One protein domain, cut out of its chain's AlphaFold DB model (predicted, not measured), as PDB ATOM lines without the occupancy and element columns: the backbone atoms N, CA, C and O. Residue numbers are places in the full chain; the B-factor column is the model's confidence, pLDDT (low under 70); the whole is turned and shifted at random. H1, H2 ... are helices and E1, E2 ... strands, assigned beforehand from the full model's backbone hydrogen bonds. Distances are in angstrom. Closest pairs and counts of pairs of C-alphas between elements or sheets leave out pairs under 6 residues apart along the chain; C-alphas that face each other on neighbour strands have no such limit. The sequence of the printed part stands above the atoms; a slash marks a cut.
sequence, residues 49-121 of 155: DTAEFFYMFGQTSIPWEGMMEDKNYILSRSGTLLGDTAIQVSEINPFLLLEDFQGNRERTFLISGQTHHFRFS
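Overview. This is residues 49 to 121 of the 155 residues of an uncharacterized protein of Pontibacter virosus (UniProt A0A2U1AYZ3). A strongly twisted sheet of four strands, E2, E1, E4 and E5, makes one end of the domain, and the long helix H1 runs away from it to the other end. There H2 folds back loosely near H1, and E3 passes close to H1 between H2 and the sheet, without joining the sheet. The printed part has 73 residues, with two named helices and five named strands in the order E1, E2, H1, H2, E3, E4, E5; the sheet's order is E2, E1, E4, E5, antiparallel throughout, and the class is mixed, helices and strands. It is only just compact, close to loose, with a radius of gyration of the C-alphas of 13.2 A and spans of 36 by 28 by 19 A.

Arrangement. E1, residues 53 to 57, and E2, residues 60 to 63, form an antiparallel hairpin at 151 degrees, with N 55 and O 62 2.8 A apart, within hydrogen-bond range. H1, residues 64 to 77, only grazes the sheet, with its residues 64 to 67; the closest C-alphas of E1 and H1 are those of Phe 53 and Trp 64, 5.8 A apart. H2, residues 83 to 92, is close to H1 but not clearly touching: the closest C-alphas are those of Leu 75 and Ile 87, 6.7 A apart. The two helices run opposite ways at a shallow tilt of 31 degrees. In H1 and H2 every O i to N i+4 pair is within hydrogen-bond range. H2 is not on the sheet. E3, residues 97 to 101, pairs with no named strand. Its closest C-alpha pair with H1 is Leu 98 and Lys 71, 5.3 A apart. E4, residues 106 to 111, is apart from E3 but is an antiparallel neighbour of E1 at 153 degrees, with N 56 and O 108 at 2.9 A. E4 and E5, residues 114 to 119, form an antiparallel hairpin at 158 degrees, with N 107 and O 118 at 2.8 A. E2 and E5 are the edge strands.

Along the chain. E1 begins at C-alpha 53 (131.534, 200.158, 184.884) and is 13.4 A long; E2 is 10.0 A long. H1 is 20.2 A long and ends at C-alpha 77 (130.466, 202.290, 159.647). H2 is 15.0 A long, E3 12.4 A and E4 16.6 A. E5 is 16.9 A long and ends at C-alpha 119 (143.334, 213.466, 180.423).

Size, cuts and confidence. The C-alphas of Thr 80 and Gly 113 are the two farthest apart, at 38.1 A. The printed part has no cut, and each of its six links is tight. The mean pLDDT of the printed part is 76.7; 17 residues are under 70, among them residues 78 to 86 and 118 to 121.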
ATOM      1  N   ASP A  49     133.303 193.668 187.536       84.62
ATOM      2  CA  ASP A  49     132.067 193.343 186.821       84.62
ATOM      3  C   ASP A  49     131.742 194.466 185.818       84.62
ATOM      4  O   ASP A  49     131.864 195.651 186.140       84.62
ATOM      5  N   THR A  50     131.329 194.120 184.595       84.38
ATOM      6  CA  THR A  50     130.933 195.119 183.589       84.38
ATOM      7  C   THR A  50     129.743 195.953 184.057       84.38
ATOM      8  O   THR A  50     129.682 197.139 183.740       84.38
ATOM      9  N   ALA A  51     128.869 195.389 184.900       86.62
ATOM     10  CA  ALA A  51     127.737 196.096 185.498       86.62
ATOM     11  C   ALA A  51     128.154 197.227 186.460       86.62
ATOM     12  O   ALA A  51     127.358 198.117 186.764       86.62
ATOM     13  N   GLU A  52     129.395 197.207 186.949       83.94
ATOM     14  CA  GLU A  52     129.951 198.239 187.829       83.94
ATOM     15  C   GLU A  52     130.703 199.339 187.064       83.94
ATOM     16  O   GLU A  52     131.189 200.288 187.689       83.94
ATOM     17  N   PHE A  53     130.816 199.219 185.736       86.19
ATOM     18  CA  PHE A  53     131.534 200.158 184.884       86.19
ATOM     19  C   PHE A  53     130.580 201.116 184.164       86.19
ATOM     20  O   PHE A  53     129.679 200.701 183.434       86.19
ATOM     21  N   PHE A  54     130.853 202.416 184.285       88.56
ATOM     22  CA  PHE A  54     130.147 203.449 183.527       88.56
ATOM     23  C   PHE A  54     131.115 204.443 182.909       88.56
ATOM     24  O   PHE A  54     132.027 204.942 183.567       88.56
ATOM     25  N   TYR A  55     130.861 204.791 181.655       85.38
ATOM     26  CA  TYR A  55     131.555 205.853 180.952       85.38
ATOM     27  C   TYR A  55     130.771 207.162 181.057       85.38
ATOM     28  O   TYR A  55     129.567 207.191 180.813       85.38
ATOM     29  N   MET A  56     131.438 208.250 181.436       84.31
ATOM     30  CA  MET A  56     130.791 209.538 181.690       84.31
ATOM     31  C   MET A  56     131.093 210.515 180.550       84.31
ATOM     32  O   MET A  56     132.244 210.918 180.354       84.31
ATOM     33  N   PHE A  57     130.051 210.947 179.837       76.12
ATOM     34  CA  PHE A  57     130.126 211.971 178.794       76.12
ATOM     35  C   PHE A  57     129.224 213.159 179.153       76.12
ATOM     36  O   PHE A  57     128.002 213.128 178.997       76.12
ATOM     37  N   GLY A  58     129.833 214.227 179.678       76.50
ATOM     38  CA  GLY A  58     129.091 215.370 180.207       76.50
ATOM     39  C   GLY A  58     128.259 214.979 181.431       76.50
ATOM     40  O   GLY A  58     128.818 214.612 182.459       76.50
ATOM     41  N   GLN A  59     126.932 215.083 181.319       80.25
ATOM     42  CA  GLN A  59     125.980 214.696 182.374       80.25
ATOM     43  C   GLN A  59     125.406 213.284 182.180       80.25
ATOM     44  O   GLN A  59     124.612 212.826 182.997       80.25
ATOM     45  N   THR A  60     125.780 212.603 181.097       85.62
ATOM     46  CA  THR A  60     125.277 211.270 180.767       85.62
ATOM     47  C   THR A  60     126.271 210.214 181.234       85.62
ATOM     48  O   THR A  60     127.471 210.341 180.982       85.62
ATOM     49  N   SER A  61     125.770 209.159 181.876       88.94
ATOM     50  CA  SER A  61     126.513 207.921 182.103       88.94
ATOM     51  C   SER A  61     126.028 206.846 181.133       88.94
ATOM     52  O   SER A  61     124.826 206.672 180.931       88.94
ATOM     53  N   ILE A  62     126.966 206.136 180.519       90.50
ATOM     54  CA  ILE A  62     126.693 205.044 179.586       90.50
ATOM     55  C   ILE A  62     127.276 203.766 180.203       90.50
ATOM     56  O   ILE A  62     128.463 203.761 180.544       90.50
ATOM     57  N   PRO A  63     126.471 202.709 180.413       92.06
ATOM     58  CA  PRO A  63     126.972 201.437 180.926       92.06
ATOM     59  C   PRO A  63     127.881 200.755 179.900       92.06
ATOM     60  O   PRO A  63     127.820 201.049 178.703       92.06
ATOM     61  N   TRP A  64     128.702 199.814 180.366       88.25
ATOM     62  CA  TRP A  64     129.625 199.059 179.519       88.25
ATOM     63  C   TRP A  64     128.956 198.446 178.280       88.25
ATOM     64  O   TRP A  64     129.466 198.582 177.169       88.25
ATOM     65  N   GLU A  65     127.797 197.812 178.448       89.12
ATOM     66  CA  GLU A  65     127.082 197.138 177.364       89.12
ATOM     67  C   GLU A  65     126.685 198.126 176.259       89.12
ATOM     68  O   GLU A  65     126.887 197.840 175.080       89.12
ATOM     69  N   GLY A  66     126.233 199.326 176.634       91.00
ATOM     70  CA  GLY A  66     125.928 200.397 175.681       91.00
ATOM     71  C   GLY A  66     127.173 200.887 174.935       91.00
ATOM     72  O   GLY A  66     127.133 201.086 173.725       91.00
ATOM     73  N   MET A  67     128.318 200.991 175.619       87.50
ATOM     74  CA  MET A  67     129.590 201.344 174.971       87.50
ATOM     75  C   MET A  67     130.038 200.283 173.953       87.50
ATOM     76  O   MET A  67     130.636 200.605 172.925       87.50
ATOM     77  N   MET A  68     129.750 199.009 174.222       86.69
ATOM     78  CA  MET A  68     130.050 197.906 173.310       86.69
ATOM     79  C   MET A  68     129.102 197.861 172.107       86.69
ATOM     80  O   MET A  68     129.534 197.529 170.999       86.69
ATOM     81  N   GLU A  69     127.834 198.229 172.288       89.12
ATOM     82  CA  GLU A  69     126.903 198.453 171.178       89.12
ATOM     83  C   GLU A  69     127.384 199.600 170.276       89.12
ATOM     84  O   GLU A  69     127.466 199.428 169.055       89.12
ATOM     85  N   ASP A  70     127.813 200.716 170.869       86.19
ATOM     86  CA  ASP A  70     128.380 201.857 170.144       86.19
ATOM     87  C   ASP A  70     129.666 201.483 169.393       86.19
ATOM     88  O   ASP A  70     129.822 201.839 168.222       86.19
ATOM     89  N   LYS A  71     130.563 200.690 170.000       84.06
ATOM     90  CA  LYS A  71     131.736 200.122 169.309       84.06
ATOM     91  C   LYS A  71     131.318 199.382 168.040       84.06
ATOM     92  O   LYS A  71     131.899 199.608 166.980       84.06
ATOM     93  N   ASN A  72     130.333 198.488 168.135       84.94
ATOM     94  CA  ASN A  72     129.878 197.697 166.991       84.94
ATOM     95  C   ASN A  72     129.277 198.593 165.902       84.94
ATOM     96  O   ASN A  72     129.553 198.399 164.714       84.94
ATOM     97  N   TYR A  73     128.517 199.616 166.303       84.44
ATOM     98  CA  TYR A  73     128.015 200.634 165.387       84.44
ATOM     99  C   TYR A  73     129.161 201.349 164.660       84.44
ATOM    100  O   TYR A  73     129.164 201.408 163.427       84.44
ATOM    101  N   ILE A  74     130.172 201.824 165.393       79.00
ATOM    102  CA  ILE A  74     131.354 202.487 164.832       79.00
ATOM    103  C   ILE A  74     132.077 201.556 163.855       79.00
ATOM    104  O   ILE A  74     132.301 201.951 162.711       79.00
ATOM    105  N   LEU A  75     132.397 200.321 164.249       78.62
ATOM    106  CA  LEU A  75     133.100 199.353 163.398       78.62
ATOM    107  C   LEU A  75     132.352 199.102 162.084       78.62
ATOM    108  O   LEU A  75     132.954 199.184 161.014       78.62
ATOM    109  N   SER A  76     131.030 198.910 162.148       80.62
ATOM    110  CA  SER A  76     130.191 198.678 160.962       80.62
ATOM    111  C   SER A  76     130.221 199.834 159.954       80.62
ATOM    112  O   SER A  76     130.029 199.639 158.754       80.62
ATOM    113  N   ARG A  77     130.483 201.054 160.435       74.00
ATOM    114  CA  ARG A  77     130.466 202.290 159.647       74.00
ATOM    115  C   ARG A  77     131.840 202.789 159.224       74.00
ATOM    116  O   ARG A  77     131.922 203.665 158.363       74.00
ATOM    117  N   SER A  78     132.895 202.251 159.821       66.00
ATOM    118  CA  SER A  78     134.251 202.792 159.728       66.00
ATOM    119  C   SER A  78     135.172 201.964 158.835       66.00
ATOM    120  O   SER A  78     136.380 202.184 158.858       66.00
ATOM    121  N   GLY A  79     134.621 201.051 158.023       56.59
ATOM    122  CA  GLY A  79     135.374 200.124 157.163       56.59
ATOM    123  C   GLY A  79     136.403 200.773 156.225       56.59
ATOM    124  O   GLY A  79     137.357 200.124 155.827       56.59
ATOM    125  N   THR A  80     136.271 202.065 155.905       56.69
ATOM    126  CA  THR A  80     137.267 202.825 155.119       56.69
ATOM    127  C   THR A  80     138.171 203.733 155.959       56.69
ATOM    128  O   THR A  80     139.160 204.262 155.453       56.69
ATOM    129  N   LEU A  81     137.827 203.941 157.229       58.09
ATOM    130  CA  LEU A  81     138.443 204.909 158.131       58.09
ATOM    131  C   LEU A  81     139.453 204.237 159.073       58.09
ATOM    132  O   LEU A  81     140.586 204.700 159.185       58.09
ATOM    133  N   LEU A  82     139.066 203.128 159.704       61.44
ATOM    134  CA  LEU A  82     139.871 202.426 160.710       61.44
ATOM    135  C   LEU A  82     140.972 201.533 160.126       61.44
ATOM    136  O   LEU A  82     141.886 201.167 160.852       61.44
ATOM    137  N   GLY A  83     140.916 201.194 158.836       61.75
ATOM    138  CA  GLY A  83     141.817 200.211 158.231       61.75
ATOM    139  C   GLY A  83     141.595 198.781 158.752       61.75
ATOM    140  O   GLY A  83     141.123 198.560 159.868       61.75
ATOM    141  N   ASP A  84     141.950 197.790 157.935       66.12
ATOM    142  CA  ASP A  84     141.619 196.380 158.200       66.12
ATOM    143  C   ASP A  84     142.256 195.846 159.493       66.12
ATOM    144  O   ASP A  84     141.627 195.107 160.246       66.12
ATOM    145  N   THR A  85     143.486 196.264 159.803       60.72
ATOM    146  CA  THR A  85     144.205 195.821 161.007       60.72
ATOM    147  C   THR A  85     143.521 196.273 162.296       60.72
ATOM    148  O   THR A  85     143.436 195.501 163.249       60.72
ATOM    149  N   ALA A  86     142.998 197.499 162.352       67.38
ATOM    150  CA  ALA A  86     142.368 198.009 163.570       67.38
ATOM    151  C   ALA A  86     140.990 197.375 163.812       67.38
ATOM    152  O   ALA A  86     140.597 197.140 164.958       67.38
ATOM    153  N   ILE A  87     140.285 197.046 162.726       71.12
ATOM    154  CA  ILE A  87     139.049 196.260 162.770       71.12
ATOM    155  C   ILE A  87     139.354 194.869 163.335       71.12
ATOM    156  O   ILE A  87     138.765 194.490 164.343       71.12
ATOM    157  N   GLN A  88     140.354 194.169 162.788       70.25
ATOM    158  CA  GLN A  88     140.758 192.844 163.273       70.25
ATOM    159  C   GLN A  88     141.149 192.854 164.758       70.25
ATOM    160  O   GLN A  88     140.684 192.007 165.519       70.25
ATOM    161  N   VAL A  89     141.951 193.831 165.202       68.56
ATOM    162  CA  VAL A  89     142.329 193.987 166.623       68.56
ATOM    163  C   VAL A  89     141.096 194.181 167.514       68.56
ATOM    164  O   VAL A  89     141.030 193.635 168.618       68.56
ATOM    165  N   SER A  90     140.097 194.922 167.035       75.44
ATOM    166  CA  SER A  90     138.849 195.154 167.767       75.44
ATOM    167  C   SER A  90     137.951 193.928 167.843       75.44
ATOM    168  O   SER A  90     137.245 193.767 168.839       75.44
ATOM    169  N   GLU A  91     137.955 193.093 166.806       76.12
ATOM    170  CA  GLU A  91     137.161 191.866 166.724       76.12
ATOM    171  C   GLU A  91     137.725 190.762 167.624       76.12
ATOM    172  O   GLU A  91     136.962 190.074 168.300       76.12
ATOM    173  N   ILE A  92     139.054 190.615 167.695       75.75
ATOM    174  CA  ILE A  92     139.691 189.594 168.546       75.75
ATOM    175  C   ILE A  92     139.708 189.970 170.032       75.75
ATOM    176  O   ILE A  92     139.856 189.091 170.881       75.75
ATOM    177  N   ASN A  93     139.569 191.260 170.363       74.75
ATOM    178  CA  ASN A  93     139.502 191.733 171.742       74.75
ATOM    179  C   ASN A  93     138.078 192.222 172.084       74.75
ATOM    180  O   ASN A  93     137.739 193.388 171.830       74.75
ATOM    181  N   PRO A  94     137.241 191.369 172.710       78.94
ATOM    182  CA  PRO A  94     135.857 191.713 173.025       78.94
ATOM    183  C   PRO A  94     135.743 192.813 174.085       78.94
ATOM    184  O   PRO A  94     134.683 193.412 174.207       78.94
ATOM    185  N   PHE A  95     136.822 193.117 174.810       78.44
ATOM    186  CA  PHE A  95     136.846 194.140 175.855       78.44
ATOM    187  C   PHE A  95     137.563 195.428 175.443       78.44
ATOM    188  O   PHE A  95     137.818 196.300 176.273       78.44
ATOM    189  N   LEU A  96     137.920 195.550 174.166       76.75
ATOM    190  CA  LEU A  96     138.471 196.779 173.623       76.75
ATOM    191  C   LEU A  96     137.329 197.749 173.335       76.75
ATOM    192  O   LEU A  96     136.544 197.492 172.423       76.75
ATOM    193  N   LEU A  97     137.251 198.850 174.076       78.44
ATOM    194  CA  LEU A  97     136.388 199.970 173.716       78.44
ATOM    195  C   LEU A  97     136.984 200.710 172.521       78.44
ATOM    196  O   LEU A  97     138.202 200.826 172.397       78.44
ATOM    197  N   LEU A  98     136.112 201.229 171.666       76.31
ATOM    198  CA  LEU A  98     136.473 202.081 170.544       76.31
ATOM    199  C   LEU A  98     135.686 203.379 170.649       76.31
ATOM    200  O   LEU A  98     134.459 203.352 170.688       76.31
ATOM    201  N   GLU A  99     136.387 204.504 170.674       75.56
ATOM    202  CA  GLU A  99     135.785 205.828 170.779       75.56
ATOM    203  C   GLU A  99     136.211 206.719 169.606       75.56
ATOM    204  O   GLU A  99     137.391 206.762 169.261       75.56
ATOM    205  N   ASP A 100     135.264 207.463 169.031       72.19
ATOM    206  CA  ASP A 100     135.542 208.576 168.116       72.19
ATOM    207  C   ASP A 100     135.952 209.830 168.911       72.19
ATOM    208  O   ASP A 100     135.201 210.369 169.728       72.19
ATOM    209  N   PHE A 101     137.173 210.305 168.695       71.00
ATOM    210  CA  PHE A 101     137.721 211.462 169.382       71.00
ATOM    211  C   PHE A 101     137.243 212.767 168.745       71.00
ATOM    212  O   PHE A 101     137.674 213.166 167.664       71.00
ATOM    213  N   GLN A 102     136.444 213.510 169.508       66.31
ATOM    214  CA  GLN A 102     135.887 214.803 169.100       66.31
ATOM    215  C   GLN A 102     136.583 216.001 169.772       66.31
ATOM    216  O   GLN A 102     135.958 217.006 170.100       66.31
ATOM    217  N   GLY A 103     137.885 215.903 170.056       64.25
ATOM    218  CA  GLY A 103     138.664 217.021 170.607       64.25
ATOM    219  C   GLY A 103     138.630 217.168 172.133       64.25
ATOM    220  O   GLY A 103     139.557 217.751 172.700       64.25
ATOM    221  N   ASN A 104     137.637 216.601 172.829       70.50
ATOM    222  CA  ASN A 104     137.667 216.534 174.291       70.50
ATOM    223  C   ASN A 104     138.742 215.532 174.724       70.50
ATOM    224  O   ASN A 104     138.663 214.365 174.354       70.50
ATOM    225  N   ARG A 105     139.729 215.966 175.514       66.94
ATOM    226  CA  ARG A 105     140.807 215.099 176.017       66.94
ATOM    227  C   ARG A 105     140.563 214.556 177.410       66.94
ATOM    228  O   ARG A 105     141.313 213.694 177.850       66.94
ATOM    229  N   GLU A 106     139.569 215.076 178.106       73.12
ATOM    230  CA  GLU A 106     139.237 214.642 179.450       73.12
ATOM    231  C   GLU A 106     138.204 213.532 179.383       73.12
ATOM    232  O   GLU A 106     137.289 213.528 178.555       73.12
ATOM    233  N   ARG A 107     138.414 212.538 180.227       76.06
ATOM    234  CA  ARG A 107     137.667 211.299 180.245       76.06
ATOM    235  C   ARG A 107     137.398 210.920 181.673       76.06
ATOM    236  O   ARG A 107     138.261 211.058 182.541       76.06
ATOM    237  N   THR A 108     136.179 210.470 181.897       81.44
ATOM    238  CA  THR A 108     135.705 210.119 183.221       81.44
ATOM    239  C   THR A 108     135.013 208.775 183.136       81.44
ATOM    240  O   THR A 108     134.238 208.531 182.213       81.44
ATOM    241  N   PHE A 109     135.289 207.908 184.097       82.31
ATOM    242  CA  PHE A 109     134.562 206.659 184.264       82.31
ATOM    243  C   PHE A 109     134.323 206.383 185.745       82.31
ATOM    244  O   PHE A 109     135.014 206.914 186.619       82.31
ATOM    245  N   LEU A 110     133.315 205.564 186.007       83.50
ATOM    246  CA  LEU A 110     132.956 205.060 187.321       83.50
ATOM    247  C   LEU A 110     133.262 203.565 187.354       83.50
ATOM    248  O   LEU A 110     132.841 202.849 186.448       83.50
ATOM    249  N   ILE A 111     133.978 203.111 188.379       81.81
ATOM    250  CA  ILE A 111     134.238 201.691 188.638       81.81
ATOM    251  C   ILE A 111     133.946 201.438 190.108       81.81
ATOM    252  O   ILE A 111     134.483 202.137 190.965       81.81
ATOM    253  N   SER A 112     133.078 200.469 190.409       82.56
ATOM    254  CA  SER A 112     132.727 200.095 191.792       82.56
ATOM    255  C   SER A 112     132.351 201.308 192.671       82.56
ATOM    256  O   SER A 112     132.697 201.386 193.849       82.56
ATOM    257  N   GLY A 113     131.670 202.300 192.086       81.88
ATOM    258  CA  GLY A 113     131.253 203.529 192.769       81.88
ATOM    259  C   GLY A 113     132.328 204.611 192.930       81.88
ATOM    260  O   GLY A 113     132.007 205.699 193.409       81.88
ATOM    261  N   GLN A 114     133.570 204.378 192.502       82.06
ATOM    262  CA  GLN A 114     134.625 205.389 192.499       82.06
ATOM    263  C   GLN A 114     134.733 206.074 191.137       82.06
ATOM    264  O   GLN A 114     134.790 205.426 190.091       82.06
ATOM    265  N   THR A 115     134.750 207.410 191.142       84.06
ATOM    266  CA  THR A 115     134.956 208.209 189.930       84.06
ATOM    267  C   THR A 115     136.442 208.404 189.674       84.06
ATOM    268  O   THR A 115     137.185 208.851 190.548       84.06
ATOM    269  N   HIS A 116     136.858 208.131 188.445       77.44
ATOM    270  CA  HIS A 116     138.216 208.347 187.986       77.44
ATOM    271  C   HIS A 116     138.207 209.305 186.805       77.44
ATOM    272  O   HIS A 116     137.407 209.171 185.878       77.44
ATOM    273  N   HIS A 117     139.139 210.250 186.834       75.62
ATOM    274  CA  HIS A 117     139.326 211.234 185.783       75.62
ATOM    275  C   HIS A 117     140.711 211.076 185.188       75.62
ATOM    276  O   HIS A 117     141.701 210.938 185.909       75.62
ATOM    277  N   PHE A 118     140.793 211.153 183.869       66.00
ATOM    278  CA  PHE A 118     142.064 211.192 183.181       66.00
ATOM    279  C   PHE A 118     142.004 212.125 181.985       66.00
ATOM    280  O   PHE A 118     140.943 212.439 181.449       66.00
ATOM    281  N   ARG A 119     143.179 212.579 181.566       63.78
ATOM    282  CA  ARG A 119     143.334 213.466 180.423       63.78
ATOM    283  C   ARG A 119     144.308 212.844 179.440       63.78
ATOM    284  O   ARG A 119     145.452 212.567 179.806       63.78
ATOM    285  N   PHE A 120     143.879 212.652 178.197       57.75
ATOM    286  CA  PHE A 120     144.785 212.286 177.115       57.75
ATOM    287  C   PHE A 120     145.874 213.348 176.993       57.75
ATOM    288  O   PHE A 120     145.606 214.558 177.023       57.75
ATOM    289  N   SER A 121     147.120 212.899 176.860       48.12
ATOM    290  CA  SER A 121     148.220 213.827 176.601       48.12
ATOM    291  C   SER A 121     148.076 214.377 175.172       48.12
ATOM    292  O   SER A 121     147.438 213.740 174.334       48.12
TER     293      SER A 121